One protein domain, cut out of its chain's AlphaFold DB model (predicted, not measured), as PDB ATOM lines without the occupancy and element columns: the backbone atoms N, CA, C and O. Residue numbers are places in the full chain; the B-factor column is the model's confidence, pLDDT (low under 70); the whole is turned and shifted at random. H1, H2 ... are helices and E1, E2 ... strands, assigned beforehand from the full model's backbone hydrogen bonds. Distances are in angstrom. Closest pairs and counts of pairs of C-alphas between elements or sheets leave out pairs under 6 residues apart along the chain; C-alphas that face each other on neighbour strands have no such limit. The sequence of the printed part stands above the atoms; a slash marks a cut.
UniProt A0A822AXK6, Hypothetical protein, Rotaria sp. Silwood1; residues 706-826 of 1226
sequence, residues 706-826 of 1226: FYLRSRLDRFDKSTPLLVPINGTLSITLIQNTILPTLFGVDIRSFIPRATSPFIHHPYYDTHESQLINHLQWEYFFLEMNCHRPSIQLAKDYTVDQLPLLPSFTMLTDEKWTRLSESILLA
ATOM      1  N   PHE A 706     213.284 102.154  94.166       84.81
ATOM      2  CA  PHE A 706     212.014 101.985  94.873       84.81
ATOM      3  C   PHE A 706     211.293 100.698  94.450       84.81
ATOM      4  O   PHE A 706     210.816  99.943  95.305       84.81
ATOM      5  N   TYR A 707     211.247 100.416  93.142       85.62
ATOM      6  CA  TYR A 707     210.663  99.189  92.610       85.62
ATOM      7  C   TYR A 707     211.415  97.947  93.109       85.62
ATOM      8  O   TYR A 707     210.780  96.997  93.575       85.62
ATOM      9  N   LEU A 708     212.751  97.986  93.100       85.25
ATOM     10  CA  LEU A 708     213.619  96.922  93.610       85.25
ATOM     11  C   LEU A 708     213.496  96.742  95.132       85.25
ATOM     12  O   LEU A 708     213.409  95.608  95.595       85.25
ATOM     13  N   ARG A 709     213.395  97.824  95.916       86.25
ATOM     14  CA  ARG A 709     213.211  97.764  97.380       86.25
ATOM     15  C   ARG A 709     211.980  96.958  97.773       86.25
ATOM     16  O   ARG A 709     212.030  96.166  98.705       86.25
ATOM     17  N   SER A 710     210.880  97.121  97.044       80.81
ATOM     18  CA  SER A 710     209.656  96.343  97.283       80.81
ATOM     19  C   SER A 710     209.759  94.859  96.883       80.81
ATOM     20  O   SER A 710     208.828  94.100  97.138       80.81
ATOM     21  N   ARG A 711     210.862  94.444  96.238       85.00
ATOM     22  CA  ARG A 711     211.058  93.133  95.589       85.00
ATOM     23  C   ARG A 711     212.457  92.552  95.848       85.00
ATOM     24  O   ARG A 711     213.015  91.880  94.984       85.00
ATOM     25  N   LEU A 712     213.006  92.806  97.036       78.19
ATOM     26  CA  LEU A 712     214.354  92.404  97.471       78.19
ATOM     27  C   LEU A 712     214.697  90.927  97.208       78.19
ATOM     28  O   LEU A 712     215.816  90.629  96.804       78.19
ATOM     29  N   ASP A 713     213.737  90.013  97.361       76.81
ATOM     30  CA  ASP A 713     213.967  88.566  97.206       76.81
ATOM     31  C   ASP A 713     214.025  88.087  95.747       76.81
ATOM     32  O   ASP A 713     214.236  86.906  95.477       76.81
ATOM     33  N   ARG A 714     213.781  88.975  94.778       77.25
ATOM     34  CA  ARG A 714     213.558  88.592  93.375       77.25
ATOM     35  C   ARG A 714     214.741  88.878  92.456       77.25
ATOM     36  O   ARG A 714     214.603  88.699  91.244       77.25
ATOM     37  N   PHE A 715     215.877  89.324  92.994       80.94
ATOM     38  CA  PHE A 715     217.039  89.691  92.188       80.94
ATOM     39  C   PHE A 715     218.381  89.498  92.892       80.94
ATOM     40  O   PHE A 715     218.449  89.408  94.115       80.94
ATOM     41  N   ASP A 716     219.452  89.413  92.098       77.19
ATOM     42  CA  ASP A 716     220.797  89.187  92.622       77.19
ATOM     43  C   ASP A 716     221.377  90.462  93.251       77.19
ATOM     44  O   ASP A 716     221.634  91.467  92.576       77.19
ATOM     45  N   LYS A 717     221.620  90.364  94.557       76.69
ATOM     46  CA  LYS A 717     222.168  91.391  95.446       76.69
ATOM     47  C   LYS A 717     223.636  91.732  95.147       76.69
ATOM     48  O   LYS A 717     224.150  92.734  95.641       76.69
ATOM     49  N   SER A 718     224.322  90.927  94.331       71.81
ATOM     50  CA  SER A 718     225.693  91.196  93.870       71.81
ATOM     51  C   SER A 718     225.767  92.278  92.781       71.81
ATOM     52  O   SER A 718     226.845  92.816  92.505       71.81
ATOM     53  N   THR A 719     224.627  92.618  92.170       77.75
ATOM     54  CA  THR A 719     224.578  93.545  91.040       77.75
ATOM     55  C   THR A 719     225.001  94.957  91.470       77.75
ATOM     56  O   THR A 719     224.446  95.495  92.429       77.75
ATOM     57  N   PRO A 720     225.936  95.607  90.754       80.06
ATOM     58  CA  PRO A 720     226.341  96.980  91.032       80.06
ATOM     59  C   PRO A 720     225.191  97.954  90.745       80.06
ATOM     60  O   PRO A 720     224.971  98.377  89.609       80.06
ATOM     61  N   LEU A 721     224.449  98.309  91.791       87.75
ATOM     62  CA  LEU A 721     223.412  99.332  91.742       87.75
ATOM     63  C   LEU A 721     224.018 100.724  91.936       87.75
ATOM     64  O   LEU A 721     224.990 100.917  92.669       87.75
ATOM     65  N   LEU A 722     223.409 101.700  91.269       86.94
ATOM     66  CA  LEU A 722     223.829 103.097  91.295       86.94
ATOM     67  C   LEU A 722     222.902 103.890  92.198       86.94
ATOM     68  O   LEU A 722     221.686 103.727  92.120       86.94
ATOM     69  N   VAL A 723     223.485 104.763  93.011       85.88
ATOM     70  CA  VAL A 723     222.766 105.633  93.936       85.88
ATOM     71  C   VAL A 723     223.285 107.073  93.843       85.88
ATOM     72  O   VAL A 723     224.494 107.286  93.679       85.88
ATOM     73  N   PRO A 724     222.405 108.081  93.930       83.56
ATOM     74  CA  PRO A 724     222.813 109.482  94.044       83.56
ATOM     75  C   PRO A 724     223.491 109.803  95.390       83.56
ATOM     76  O   PRO A 724     223.081 109.303  96.440       83.56
ATOM     77  N   ILE A 725     224.510 110.672  95.373       80.56
ATOM     78  CA  ILE A 725     225.268 111.110  96.568       80.56
ATOM     79  C   ILE A 725     225.054 112.591  96.900       80.56
ATOM     80  O   ILE A 725     224.625 113.365  96.048       80.56
ATOM     81  N   ASN A 726     225.327 112.953  98.161       66.94
ATOM     82  CA  ASN A 726     224.993 114.222  98.831       66.94
ATOM     83  C   ASN A 726     224.826 115.472  97.931       66.94
ATOM     84  O   ASN A 726     225.798 116.159  97.635       66.94
ATOM     85  N   GLY A 727     223.577 115.831  97.604       62.53
ATOM     86  CA  GLY A 727     223.162 117.172  97.162       62.53
ATOM     87  C   GLY A 727     223.618 117.633  95.768       62.53
ATOM     88  O   GLY A 727     223.312 118.762  95.389       62.53
ATOM     89  N   THR A 728     224.324 116.798  94.998       61.09
ATOM     90  CA  THR A 728     224.882 117.123  93.669       61.09
ATOM     91  C   THR A 728     224.342 116.200  92.563       61.09
ATOM     92  O   THR A 728     223.876 115.098  92.842       61.09
ATOM     93  N   LEU A 729     224.422 116.614  91.284       70.50
ATOM     94  CA  LEU A 729     224.099 115.785  90.099       70.50
ATOM     95  C   LEU A 729     225.184 114.714  89.852       70.50
ATOM     96  O   LEU A 729     225.857 114.699  88.825       70.50
ATOM     97  N   SER A 730     225.405 113.843  90.835       75.00
ATOM     98  CA  SER A 730     226.452 112.820  90.820       75.00
ATOM     99  C   SER A 730     225.925 111.488  91.338       75.00
ATOM    100  O   SER A 730     225.223 111.438  92.349       75.00
ATOM    101  N   ILE A 731     226.315 110.410  90.665       82.38
ATOM    102  CA  ILE A 731     225.928 109.033  90.976       82.38
ATOM    103  C   ILE A 731     227.178 108.201  91.262       82.38
ATOM    104  O   ILE A 731     228.231 108.415  90.663       82.38
ATOM    105  N   THR A 732     227.067 107.244  92.175       83.94
ATOM    106  CA  THR A 732     228.134 106.282  92.469       83.94
ATOM    107  C   THR A 732     227.541 104.899  92.725       83.94
ATOM    108  O   THR A 732     226.324 104.732  92.784       83.94
ATOM    109  N   LEU A 733     228.401 103.895  92.869       84.69
ATOM    110  CA  LEU A 733     228.004 102.541  93.251       84.69
ATOM    111  C   LEU A 733     227.608 102.482  94.728       84.69
ATOM    112  O   LEU A 733     228.358 102.972  95.571       84.69
ATOM    113  N   ILE A 734     226.490 101.813  95.046       85.56
ATOM    114  CA  ILE A 734     226.010 101.623  96.433       85.56
ATOM    115  C   ILE A 734     227.113 101.048  97.335       85.56
ATOM    116  O   ILE A 734     227.305 101.508  98.460       85.56
ATOM    117  N   GLN A 735     227.892 100.104  96.810       81.06
ATOM    118  CA  GLN A 735     228.987  99.440  97.522       81.06
ATOM    119  C   GLN A 735     230.087 100.402  97.990       81.06
ATOM    120  O   GLN A 735     230.734 100.114  98.982       81.06
ATOM    121  N   ASN A 736     230.270 101.551  97.329       80.31
ATOM    122  CA  ASN A 736     231.316 102.531  97.652       80.31
ATOM    123  C   ASN A 736     230.819 103.662  98.574       80.31
ATOM    124  O   ASN A 736     231.505 104.673  98.739       80.31
ATOM    125  N   THR A 737     229.609 103.540  99.121       82.12
ATOM    126  CA  THR A 737     228.975 104.569  99.960       82.12
ATOM    127  C   THR A 737     228.755 104.066 101.372       82.12
ATOM    128  O   THR A 737     228.650 102.859 101.585       82.12
ATOM    129  N   ILE A 738     228.692 104.995 102.328       81.31
ATOM    130  CA  ILE A 738     228.419 104.690 103.735       81.31
ATOM    131  C   ILE A 738     226.937 104.915 104.042       81.31
ATOM    132  O   ILE A 738     226.341 105.916 103.626       81.31
ATOM    133  N   LEU A 739     226.367 103.985 104.809       81.75
ATOM    134  CA  LEU A 739     224.998 104.038 105.305       81.75
ATOM    135  C   LEU A 739     224.851 105.134 106.389       81.75
ATOM    136  O   LEU A 739     225.633 105.150 107.341       81.75
ATOM    137  N   PRO A 740     223.894 106.074 106.267       74.12
ATOM    138  CA  PRO A 740     223.787 107.216 107.183       74.12
ATOM    139  C   PRO A 740     223.081 106.921 108.525       74.12
ATOM    140  O   PRO A 740     223.123 107.773 109.409       74.12
ATOM    141  N   THR A 741     222.442 105.756 108.701       76.81
ATOM    142  CA  THR A 741     221.669 105.383 109.909       76.81
ATOM    143  C   THR A 741     222.090 104.021 110.481       76.81
ATOM    144  O   THR A 741     222.622 103.191 109.745       76.81
ATOM    145  N   LEU A 742     221.853 103.794 111.782       76.25
ATOM    146  CA  LEU A 742     221.968 102.501 112.470       76.25
ATOM    147  C   LEU A 742     220.730 102.248 113.345       76.25
ATOM    148  O   LEU A 742     220.456 103.029 114.255       76.25
ATOM    149  N   PHE A 743     219.992 101.161 113.095       74.75
ATOM    150  CA  PHE A 743     218.711 100.864 113.763       74.75
ATOM    151  C   PHE A 743     217.735 102.055 113.746       74.75
ATOM    152  O   PHE A 743     216.994 102.293 114.699       74.75
ATOM    153  N   GLY A 744     217.746 102.820 112.649       71.00
ATOM    154  CA  GLY A 744     216.926 104.020 112.491       71.00
ATOM    155  C   GLY A 744     217.400 105.258 113.262       71.00
ATOM    156  O   GLY A 744     216.729 106.287 113.208       71.00
ATOM    157  N   VAL A 745     218.557 105.198 113.924       73.44
ATOM    158  CA  VAL A 745     219.225 106.355 114.532       73.44
ATOM    159  C   VAL A 745     220.241 106.924 113.548       73.44
ATOM    160  O   VAL A 745     221.056 106.195 112.987       73.44
ATOM    161  N   ASP A 746     220.207 108.233 113.321       72.81
ATOM    162  CA  ASP A 746     221.197 108.914 112.488       72.81
ATOM    163  C   ASP A 746     222.544 109.006 113.212       72.81
ATOM    164  O   ASP A 746     222.650 109.564 114.303       72.81
ATOM    165  N   ILE A 747     223.582 108.453 112.589       72.56
ATOM    166  CA  ILE A 747     224.914 108.334 113.190       72.56
ATOM    167  C   ILE A 747     225.912 109.366 112.657       72.56
ATOM    168  O   ILE A 747     227.070 109.378 113.082       72.56
ATOM    169  N   ARG A 748     225.490 110.260 111.749       71.94
ATOM    170  CA  ARG A 748     226.363 111.260 111.106       71.94
ATOM    171  C   ARG A 748     227.073 112.184 112.106       71.94
ATOM    172  O   ARG A 748     228.152 112.682 111.795       71.94
ATOM    173  N   SER A 749     226.510 112.385 113.300       65.00
ATOM    174  CA  SER A 749     227.089 113.192 114.388       65.00
ATOM    175  C   SER A 749     228.140 112.469 115.242       65.00
ATOM    176  O   SER A 749     228.896 113.134 115.944       65.00
ATOM    177  N   PHE A 750     228.207 111.134 115.193       65.81
ATOM    178  CA  PHE A 750     229.051 110.316 116.080       65.81
ATOM    179  C   PHE A 750     230.292 109.736 115.384       65.81
ATOM    180  O   PHE A 750     231.145 109.136 116.038       65.81
ATOM    181  N   ILE A 751     230.416 109.919 114.064       65.56
ATOM    182  CA  ILE A 751     231.537 109.412 113.264       65.56
ATOM    183  C   ILE A 751     232.518 110.562 112.963       65.56
ATOM    184  O   ILE A 751     232.117 111.573 112.381       65.56
ATOM    185  N   PRO A 752     233.816 110.444 113.309       57.59
ATOM    186  CA  PRO A 752     234.812 111.462 112.973       57.59
ATOM    187  C   PRO A 752     235.000 111.575 111.446       57.59
ATOM    188  O   PRO A 752     235.012 110.557 110.759       57.59
ATOM    189  N   ARG A 753     235.137 112.815 110.925       56.28
ATOM    190  CA  ARG A 753     235.183 113.200 109.486       56.28
ATOM    191  C   ARG A 753     235.682 112.082 108.550       56.28
ATOM    192  O   ARG A 753     236.885 111.923 108.349       56.28
ATOM    193  N   ALA A 754     234.745 111.349 107.951       55.06
ATOM    194  CA  ALA A 754     235.032 110.276 107.006       55.06
ATOM    195  C   ALA A 754     235.325 110.823 105.595       55.06
ATOM    196  O   ALA A 754     234.724 111.799 105.152       55.06
ATOM    197  N   THR A 755     236.235 110.166 104.870       56.47
ATOM    198  CA  THR A 755     236.654 110.492 103.492       56.47
ATOM    199  C   THR A 755     235.719 109.942 102.404       56.47
ATOM    200  O   THR A 755     235.961 110.178 101.223       56.47
ATOM    201  N   SER A 756     234.663 109.207 102.777       65.44
ATOM    202  CA  SER A 756     233.760 108.504 101.847       65.44
ATOM    203  C   SER A 756     232.366 109.154 101.781       65.44
ATOM    204  O   SER A 756     231.884 109.643 102.804       65.44
ATOM    205  N   PRO A 757     231.702 109.176 100.607       72.94
ATOM    206  CA  PRO A 757     230.413 109.843 100.425       72.94
ATOM    207  C   PRO A 757     229.246 109.065 101.056       72.94
ATOM    208  O   PRO A 757     229.178 107.837 100.981       72.94
ATOM    209  N   PHE A 758     228.290 109.801 101.630       77.38
ATOM    210  CA  PHE A 758     227.022 109.255 102.120       77.38
ATOM    211  C   PHE A 758     225.968 109.224 101.009       77.38
ATOM    212  O   PHE A 758     225.955 110.080 100.113       77.38
ATOM    213  N   ILE A 759     225.062 108.251 101.099       80.94
ATOM    214  CA  ILE A 759     223.860 108.184 100.264       80.94
ATOM    215  C   ILE A 759     222.984 109.409 100.555       80.94
ATOM    216  O   ILE A 759     222.635 109.664 101.710       80.94
ATOM    217  N   HIS A 760     222.610 110.160  99.512       72.75
ATOM    218  CA  HIS A 760     221.694 111.290  99.674       72.75
ATOM    219  C   HIS A 760     220.266 110.778  99.851       72.75
ATOM    220  O   HIS A 760     219.735 110.099  98.974       72.75
ATOM    221  N   HIS A 761     219.621 111.129 100.960       67.88
ATOM    222  CA  HIS A 761     218.239 110.728 101.201       67.88
ATOM    223  C   HIS A 761     217.260 111.734 100.567       67.88
ATOM    224  O   HIS A 761     217.448 112.939 100.720       67.88
ATOM    225  N   PRO A 762     216.185 111.292  99.891       55.75
ATOM    226  CA  PRO A 762     215.210 112.201  99.280       55.75
ATOM    227  C   PRO A 762     214.144 112.776 100.243       55.75
ATOM    228  O   PRO A 762     213.158 113.327  99.764       55.75
ATOM    229  N   TYR A 763     214.295 112.672 101.572       57.72
ATOM    230  CA  TYR A 763     213.251 113.086 102.529       57.72
ATOM    231  C   TYR A 763     213.782 114.090 103.565       57.72
ATOM    232  O   TYR A 763     214.755 113.796 104.256       57.72
ATOM    233  N   TYR A 764     213.125 115.250 103.672       41.25
ATOM    234  CA  TYR A 764     213.316 116.255 104.725       41.25
ATOM    235  C   TYR A 764     212.086 116.235 105.667       41.25
ATOM    236  O   TYR A 764     210.958 116.323 105.187       41.25
ATOM    237  N   ASP A 765     212.339 116.133 106.980       40.16
ATOM    238  CA  ASP A 765     211.452 116.368 108.145       40.16
ATOM    239  C   ASP A 765     210.344 115.360 108.577       40.16
ATOM    240  O   ASP A 765     210.004 114.400 107.891       40.16
ATOM    241  N   THR A 766     209.899 115.575 109.829       43.38
ATOM    242  CA  THR A 766     209.673 114.726 111.036       43.38
ATOM    243  C   THR A 766     208.351 113.931 111.197       43.38
ATOM    244  O   THR A 766     207.312 114.449 110.805       43.38
ATOM    245  N   HIS A 767     208.395 112.742 111.861       50.75
ATOM    246  CA  HIS A 767     207.386 112.033 112.732       50.75
ATOM    247  C   HIS A 767     207.466 110.477 112.654       50.75
ATOM    248  O   HIS A 767     208.019 109.948 111.698       50.75
ATOM    249  N   GLU A 768     206.898 109.747 113.638       48.50
ATOM    250  CA  GLU A 768     206.918 108.274 113.912       48.50
ATOM    251  C   GLU A 768     206.971 107.307 112.703       48.50
ATOM    252  O   GLU A 768     207.639 106.274 112.760       48.50
ATOM    253  N   SER A 769     206.358 107.649 111.564       58.62
ATOM    254  CA  SER A 769     206.506 106.924 110.287       58.62
ATOM    255  C   SER A 769     207.949 106.876 109.742       58.62
ATOM    256  O   SER A 769     208.248 106.103 108.829       58.62
ATOM    257  N   GLN A 770     208.853 107.689 110.295       67.19
ATOM    258  CA  GLN A 770     210.265 107.758 109.936       67.19
ATOM    259  C   GLN A 770     211.043 106.530 110.391       67.19
ATOM    260  O   GLN A 770     211.784 105.994 109.575       67.19
ATOM    261  N   LEU A 771     210.858 106.032 111.624       71.06
ATOM    262  CA  LEU A 771     211.633 104.883 112.114       71.06
ATOM    263  C   LEU A 771     211.430 103.671 111.196       71.06
ATOM    264  O   LEU A 771     212.384 103.048 110.743       71.06
ATOM    265  N   ILE A 772     210.177 103.418 110.826       72.81
ATOM    266  CA  ILE A 772     209.790 102.349 109.906       72.81
ATOM    267  C   ILE A 772     210.424 102.533 108.518       72.81
ATOM    268  O   ILE A 772     211.017 101.599 107.976       72.81
ATOM    269  N   ASN A 773     210.321 103.727 107.927       76.56
ATOM    270  CA  ASN A 773     210.872 103.982 106.596       76.56
ATOM    271  C   ASN A 773     212.414 103.942 106.596       76.56
ATOM    272  O   ASN A 773     213.007 103.455 105.633       76.56
ATOM    273  N   HIS A 774     213.062 104.392 107.677       77.31
ATOM    274  CA  HIS A 774     214.509 104.292 107.867       77.31
ATOM    275  C   HIS A 774     214.954 102.834 107.976       77.31
ATOM    276  O   HIS A 774     215.834 102.435 107.223       77.31
ATOM    277  N   LEU A 775     214.288 102.010 108.796       77.75
ATOM    278  CA  LEU A 775     214.592 100.578 108.903       77.75
ATOM    279  C   LEU A 775     214.424  99.850 107.555       77.75
ATOM    280  O   LEU A 775     215.223  98.981 107.219       77.75
ATOM    281  N   GLN A 776     213.428 100.218 106.744       79.50
ATOM    282  CA  GLN A 776     213.218  99.622 105.417       79.50
ATOM    283  C   GLN A 776     214.314  99.976 104.405       79.50
ATOM    284  O   GLN A 776     214.721  99.123 103.614       79.50
ATOM    285  N   TRP A 777     214.769 101.231 104.386       83.06
ATOM    286  CA  TRP A 777     215.878 101.647 103.523       83.06
ATOM    287  C   TRP A 777     217.215 101.099 104.016       83.06
ATOM    288  O   TRP A 777     218.014 100.644 103.203       83.06
ATOM    289  N   GLU A 778     217.437 101.085 105.328       82.25
ATOM    290  CA  GLU A 778     218.631 100.517 105.954       82.25
ATOM    291  C   GLU A 778     218.758  99.027 105.638       82.25
ATOM    292  O   GLU A 778     219.798  98.594 105.143       82.25
ATOM    293  N   TYR A 779     217.671  98.265 105.788       82.44
ATOM    294  CA  TYR A 779     217.624  96.865 105.376       82.44
ATOM    295  C   TYR A 779     217.950  96.691 103.884       82.44
ATOM    296  O   TYR A 779     218.808  95.885 103.529       82.44
ATOM    297  N   PHE A 780     217.340  97.494 103.006       85.81
ATOM    298  CA  PHE A 780     217.618  97.440 101.569       85.81
ATOM    299  C   PHE A 780     219.092  97.711 101.235       85.81
ATOM    300  O   PHE A 780     219.693  96.963 100.469       85.81
ATOM    301  N   PHE A 781     219.700  98.754 101.805       85.19
ATOM    302  CA  PHE A 781     221.092  99.097 101.510       85.19
ATOM    303  C   PHE A 781     222.091  98.091 102.097       85.19
ATOM    304  O   PHE A 781     223.104  97.812 101.454       85.19
ATOM    305  N   LEU A 782     221.802  97.510 103.268       78.88
ATOM    306  CA  LEU A 782     222.615  96.435 103.847       78.88
ATOM    307  C   LEU A 782     222.603  95.181 102.967       78.88
ATOM    308  O   LEU A 782     223.661  94.608 102.711       78.88
ATOM    309  N   GLU A 783     221.435  94.804 102.446       81.19
ATOM    310  CA  GLU A 783     221.295  93.690 101.501       81.19
ATOM    311  C   GLU A 783     222.040  93.950 100.183       81.19
ATOM    312  O   GLU A 783     222.541  93.016  99.563       81.19
ATOM    313  N   MET A 784     222.191  95.216  99.779       81.31
ATOM    314  CA  MET A 784     222.970  95.623  98.599       81.31
ATOM    315  C   MET A 784     224.472  95.827  98.880       81.31
ATOM    316  O   MET A 784     225.174  96.441  98.073       81.31
ATOM    317  N   ASN A 785     224.988  95.313 100.004       79.00
ATOM    318  CA  ASN A 785     226.398  95.397 100.404       79.00
ATOM    319  C   ASN A 785     226.946  96.834 100.528       79.00
ATOM    320  O   ASN A 785     228.125  97.078 100.268       79.00
ATOM    321  N   CYS A 786     226.108  97.799 100.921       82.31
ATOM    322  CA  CYS A 786     226.568  99.141 101.286       82.31
ATOM    323  C   CYS A 786     227.568  99.075 102.460       82.31
ATOM    324  O   CYS A 786     227.443  98.213 103.341       82.31
ATOM    325  N   HIS A 787     228.570  99.964 102.491       77.69
ATOM    326  CA  HIS A 787     229.558  99.952 103.569       77.69
ATOM    327  C   HIS A 787     228.900 100.250 104.917       77.69
ATOM    328  O   HIS A 787     228.185 101.241 105.098       77.69
ATOM    329  N   ARG A 788     229.195  99.376 105.881       74.88
ATOM    330  CA  ARG A 788     228.697  99.474 107.251       74.88
ATOM    331  C   ARG A 788     229.504 100.520 108.022       74.88
ATOM    332  O   ARG A 788     230.724 100.587 107.855       74.88
ATOM    333  N   PRO A 789     228.858 101.309 108.887       67.75
ATOM    334  CA  PRO A 789     229.563 102.248 109.742       67.75
ATOM    335  C   PRO A 789     230.429 101.492 110.756       67.75
ATOM    336  O   PRO A 789     229.940 100.666 111.521       67.75
ATOM    337  N   SER A 790     231.729 101.778 110.793       65.44
ATOM    338  CA  SER A 790     232.596 101.322 111.881       65.44
ATOM    339  C   SER A 790     232.447 102.280 113.061       65.44
ATOM    340  O   SER A 790     232.931 103.414 113.003       65.44
ATOM    341  N   ILE A 791     231.776 101.845 114.122       64.25
ATOM    342  CA  ILE A 791     231.569 102.674 115.310       64.25
ATOM    343  C   ILE A 791     232.666 102.360 116.323       64.25
ATOM    344  O   ILE A 791     232.751 101.251 116.842       64.25
ATOM    345  N   GLN A 792     233.513 103.346 116.610       62.62
ATOM    346  CA  GLN A 792     234.322 103.360 117.824       62.62
ATOM    347  C   GLN A 792     233.710 104.399 118.754       62.62
ATOM    348  O   GLN A 792     233.734 105.592 118.451       62.62
ATOM    349  N   LEU A 793     233.132 103.942 119.865       60.69
ATOM    350  CA  LEU A 793     232.652 104.834 120.916       60.69
ATOM    351  C   LEU A 793     233.864 105.603 121.460       60.69
ATOM    352  O   LEU A 793     234.839 104.988 121.900       60.69
ATOM    353  N   ALA A 794     233.853 106.936 121.374       60.62
ATOM    354  CA  ALA A 794     234.942 107.718 121.961       60.62
ATOM    355  C   ALA A 794     234.906 107.581 123.492       60.62
ATOM    356  O   ALA A 794     233.850 107.378 124.088       60.62
ATOM    357  N   LYS A 795     236.081 107.641 124.122       56.38
ATOM    358  CA  LYS A 795     236.286 107.199 125.510       56.38
ATOM    359  C   LYS A 795     235.630 108.082 126.583       56.38
ATOM    360  O   LYS A 795     235.509 107.621 127.710       56.38
ATOM    361  N   ASP A 796     235.177 109.287 126.231       56.12
ATOM    362  CA  ASP A 796     234.799 110.336 127.191       56.12
ATOM    363  C   ASP A 796     233.340 110.823 127.040       56.12
ATOM    364  O   ASP A 796     233.049 112.001 127.246       56.12
ATOM    365  N   TYR A 797     232.407 109.939 126.669       61.25
ATOM    366  CA  TYR A 797     230.980 110.284 126.593       61.25
ATOM    367  C   TYR A 797     230.226 109.928 127.879       61.25
ATOM    368  O   TYR A 797     230.471 108.899 128.508       61.25
ATOM    369  N   THR A 798     229.279 110.783 128.260       57.19
ATOM    370  CA  THR A 798     228.357 110.530 129.380       57.19
ATOM    371  C   THR A 798     227.207 109.619 128.936       57.19
ATOM    372  O   THR A 798     226.878 109.574 127.752       57.19
ATOM    373  N   VAL A 799     226.586 108.891 129.873       60.22
ATOM    374  CA  VAL A 799     225.464 107.970 129.583       60.22
ATOM    375  C   VAL A 799     224.315 108.686 128.848       60.22
ATOM    376  O   VAL A 799     223.714 108.096 127.959       60.22
ATOM    377  N   ASP A 800     224.104 109.982 129.114       57.81
ATOM    378  CA  ASP A 800     223.078 110.823 128.472       57.81
ATOM    379  C   ASP A 800     223.385 111.188 127.004       57.81
ATOM    380  O   ASP A 800     222.503 111.626 126.267       57.81
ATOM    381  N   GLN A 801     224.642 111.039 126.568       58.03
ATOM    382  CA  GLN A 801     225.095 111.337 125.202       58.03
ATOM    383  C   GLN A 801     225.107 110.102 124.293       58.03
ATOM    384  O   GLN A 801     225.291 110.237 123.080       58.03
ATOM    385  N   LEU A 802     224.919 108.907 124.859       63.03
ATOM    386  CA  LEU A 802     224.743 107.683 124.091       63.03
ATOM    387  C   LEU A 802     223.276 107.588 123.656       63.03
ATOM    388  O   LEU A 802     222.388 107.669 124.505       63.03
ATOM    389  N   PRO A 803     222.985 107.407 122.355       60.12
ATOM    390  CA  PRO A 803     221.619 107.170 121.928       60.12
ATOM    391  C   PRO A 803     221.129 105.879 122.587       60.12
ATOM    392  O   PRO A 803     221.683 104.804 122.349       60.12
ATOM    393  N   LEU A 804     220.105 105.994 123.435       62.34
ATOM    394  CA  LEU A 804     219.379 104.837 123.938       62.34
ATOM    395  C   LEU A 804     218.818 104.116 122.712       62.34
ATOM    396  O   LEU A 804     217.991 104.674 121.986       62.34
ATOM    397  N   LEU A 805     219.311 102.899 122.452       65.38
ATOM    398  CA  LEU A 805     218.694 102.013 121.468       65.38
ATOM    399  C   LEU A 805     217.189 101.967 121.767       65.38
ATOM    400  O   LEU A 805     216.820 101.962 122.947       65.38
ATOM    401  N   PRO A 806     216.320 101.954 120.742       64.06
ATOM    402  CA  PRO A 806     214.884 101.878 120.964       64.06
ATOM    403  C   PRO A 806     214.592 100.735 121.940       64.06
ATOM    404  O   PRO A 806     214.992  99.597 121.685       64.06
ATOM    405  N   SER A 807     213.956 101.028 123.077       66.06
ATOM    406  CA  SER A 807     213.592  99.979 124.029       66.06
ATOM    407  C   SER A 807     212.725  98.936 123.319       66.06
ATOM    408  O   SER A 807     211.954  99.288 122.423       66.06
ATOM    409  N   PHE A 808     212.819  97.648 123.690       70.31
ATOM    410  CA  PHE A 808     212.029  96.582 123.039       70.31
ATOM    411  C   PHE A 808     210.517  96.889 123.042       70.31
ATOM    412  O   PHE A 808     209.787  96.448 122.161       70.31
ATOM    413  N   THR A 809     210.066  97.723 123.982       66.31
ATOM    414  CA  THR A 809     208.698  98.233 124.114       66.31
ATOM    415  C   THR A 809     208.291  99.305 123.090       66.31
ATOM    416  O   THR A 809     207.101  99.536 122.918       66.31
ATOM    417  N   MET A 810     209.234  99.978 122.414       65.81
ATOM    418  CA  MET A 810     208.957 100.973 121.356       65.81
ATOM    419  C   MET A 810     208.600 100.320 120.008       65.81
ATOM    420  O   MET A 810     208.098 100.988 119.106       65.81
ATOM    421  N   LEU A 811     208.843  99.012 119.855       69.50
ATOM    422  CA  LEU A 811     208.423  98.234 118.691       69.50
ATOM    423  C   LEU A 811     206.980  97.762 118.903       69.50
ATOM    424  O   LEU A 811     206.712  96.841 119.674       69.50
ATOM    425  N   THR A 812     206.046  98.426 118.224       61.78
ATOM    426  CA  THR A 812     204.600  98.214 118.396       61.78
ATOM    427  C   THR A 812     204.036  97.031 117.598       61.78
ATOM    428  O   THR A 812     202.916  96.609 117.867       61.78
ATOM    429  N   ASP A 813     204.790  96.484 116.636       70.56
ATOM    430  CA  ASP A 813     204.358  95.412 115.722       70.56
ATOM    431  C   ASP A 813     205.500  94.400 115.476       70.56
ATOM    432  O   ASP A 813     206.649  94.782 115.224       70.56
ATOM    433  N   GLU A 814     205.164  93.105 115.512       73.56
ATOM    434  CA  GLU A 814     206.049  91.948 115.289       73.56
ATOM    435  C   GLU A 814     206.825  92.046 113.964       73.56
ATOM    436  O   GLU A 814     207.978  91.614 113.857       73.56
ATOM    437  N   LYS A 815     206.221  92.665 112.942       72.81
ATOM    438  CA  LYS A 815     206.860  92.872 111.638       72.81
ATOM    439  C   LYS A 815     208.161  93.670 111.746       72.81
ATOM    440  O   LYS A 815     209.135  93.362 111.057       72.81
ATOM    441  N   TRP A 816     208.183  94.693 112.594       73.50
ATOM    442  CA  TRP A 816     209.349  95.560 112.753       73.50
ATOM    443  C   TRP A 816     210.402  94.917 113.644       73.50
ATOM    444  O   TRP A 816     211.584  95.048 113.348       73.50
ATOM    445  N   THR A 817     209.986  94.120 114.630       75.00
ATOM    446  CA  THR A 817     210.890  93.275 115.421       75.00
ATOM    447  C   THR A 817     211.712  92.348 114.525       75.00
ATOM    448  O   THR A 817     212.937  92.317 114.636       75.00
ATOM    449  N   ARG A 818     211.080  91.678 113.553       72.31
ATOM    450  CA  ARG A 818     211.780  90.812 112.583       72.31
ATOM    451  C   ARG A 818     212.725  91.579 111.650       72.31
ATOM    452  O   ARG A 818     213.812  91.095 111.327       72.31
ATOM    453  N   LEU A 819     212.326  92.772 111.207       76.88
ATOM    454  CA  LEU A 819     213.184  93.633 110.386       76.88
ATOM    455  C   LEU A 819     214.431  94.073 111.165       76.88
ATOM    456  O   LEU A 819     215.545  93.980 110.653       76.88
ATOM    457  N   SER A 820     214.258  94.473 112.424       77.62
ATOM    458  CA  SER A 820     215.354  94.806 113.333       77.62
ATOM    459  C   SER A 820     216.266  93.603 113.604       77.62
ATOM    460  O   SER A 820     217.483  93.752 113.540       77.62
ATOM    461  N   GLU A 821     215.728  92.396 113.815       75.50
ATOM    462  CA  GLU A 821     216.542  91.172 113.930       75.50
ATOM    463  C   GLU A 821     217.426  90.940 112.697       75.50
ATOM    464  O   GLU A 821     218.586  90.546 112.823       75.50
ATOM    465  N   SER A 822     216.890  91.207 111.507       73.62
ATOM    466  CA  SER A 822     217.610  91.025 110.240       73.62
ATOM    467  C   SER A 822     218.744  92.040 110.087       73.62
ATOM    468  O   SER A 822     219.857  91.686 109.697       73.62
ATOM    469  N   ILE A 823     218.487  93.293 110.468       76.88
ATOM    470  CA  ILE A 823     219.502  94.350 110.500       76.88
ATOM    471  C   ILE A 823     220.605  94.010 111.514       76.88
ATOM    472  O   ILE A 823     221.779  94.198 111.202       76.88
ATOM    473  N   LEU A 824     220.265  93.451 112.686       77.50
ATOM    474  CA  LEU A 824     221.233  93.055 113.721       77.50
ATOM    475  C   LEU A 824     222.216  91.994 113.228       77.50
ATOM    476  O   LEU A 824     223.428  92.118 113.418       77.50
ATOM    477  N   LEU A 825     221.690  90.953 112.580       73.38
ATOM    478  CA  LEU A 825     222.483  89.864 112.008       73.38
ATOM    479  C   LEU A 825     223.416  90.363 110.901       73.38
ATOM    480  O   LEU A 825     224.508  89.826 110.722       73.38
ATOM    481  N   ALA A 826     223.006  91.414 110.189       68.88
ATOM    482  CA  ALA A 826     223.799  92.045 109.149       68.88
ATOM    483  C   ALA A 826     224.898  92.977 109.692       68.88
ATOM    484  O   ALA A 826     225.690  93.476 108.901       68.88
TER     485      ALA A 826
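AT A GLANCE: This is residues 706 to 826 of the 1226 residues of the protein "Hypothetical protein" of Rotaria sp. Silwood1 (UniProt A0A822AXK6). There is little regular structure: long loops surround helix H2 near the middle, H3 packs on it, and a tiny hairpin, E1 and E2, lies off to one side. The printed part has 121 residues, with H1, E1, E2, H2 and H3 in that order; the named elements hold only 37 of them, and the class, mostly helix, rests on these 37, of which helices hold 31 and strands 6. The whole is compact, radius of gyration of the C-alphas 15.2 A, spanning 41 by 37 by 28 A.

HOW THE PARTS SIT: H1, residues 706 to 709, is close to but not clearly touching H2, residues 769 to 783; their closest C-alphas, of Arg 709 and Phe 780, are 6.1 A apart. E1, residues 722 to 724, and E2, residues 731 to 733, form an antiparallel hairpin; N 723 and O 732 are within hydrogen-bond range, 2.8 A. H2 touches H3, residues 814 to 825, the same way at a steep tilt of 39 degrees; the closest C-alphas, of Tyr 779 and Ile 823, are 6.0 A apart. Every O i to N i+4 pair is within hydrogen-bond range in H2 and H3; H1 is too short for one.

IN THESE COORDINATES: H1 begins at C-alpha 706, (212.014, 101.985, 94.873). H2 measures 21.7 A; H3, 16.9 A, ends at C-alpha 825, (222.483, 89.864, 112.008).

THE WHOLE: The printed part has no cut. The links H1 to E1, E2 to H2 and H2 to H3 are long. Forty-five residues have pLDDT under 70, among them 789 to 807.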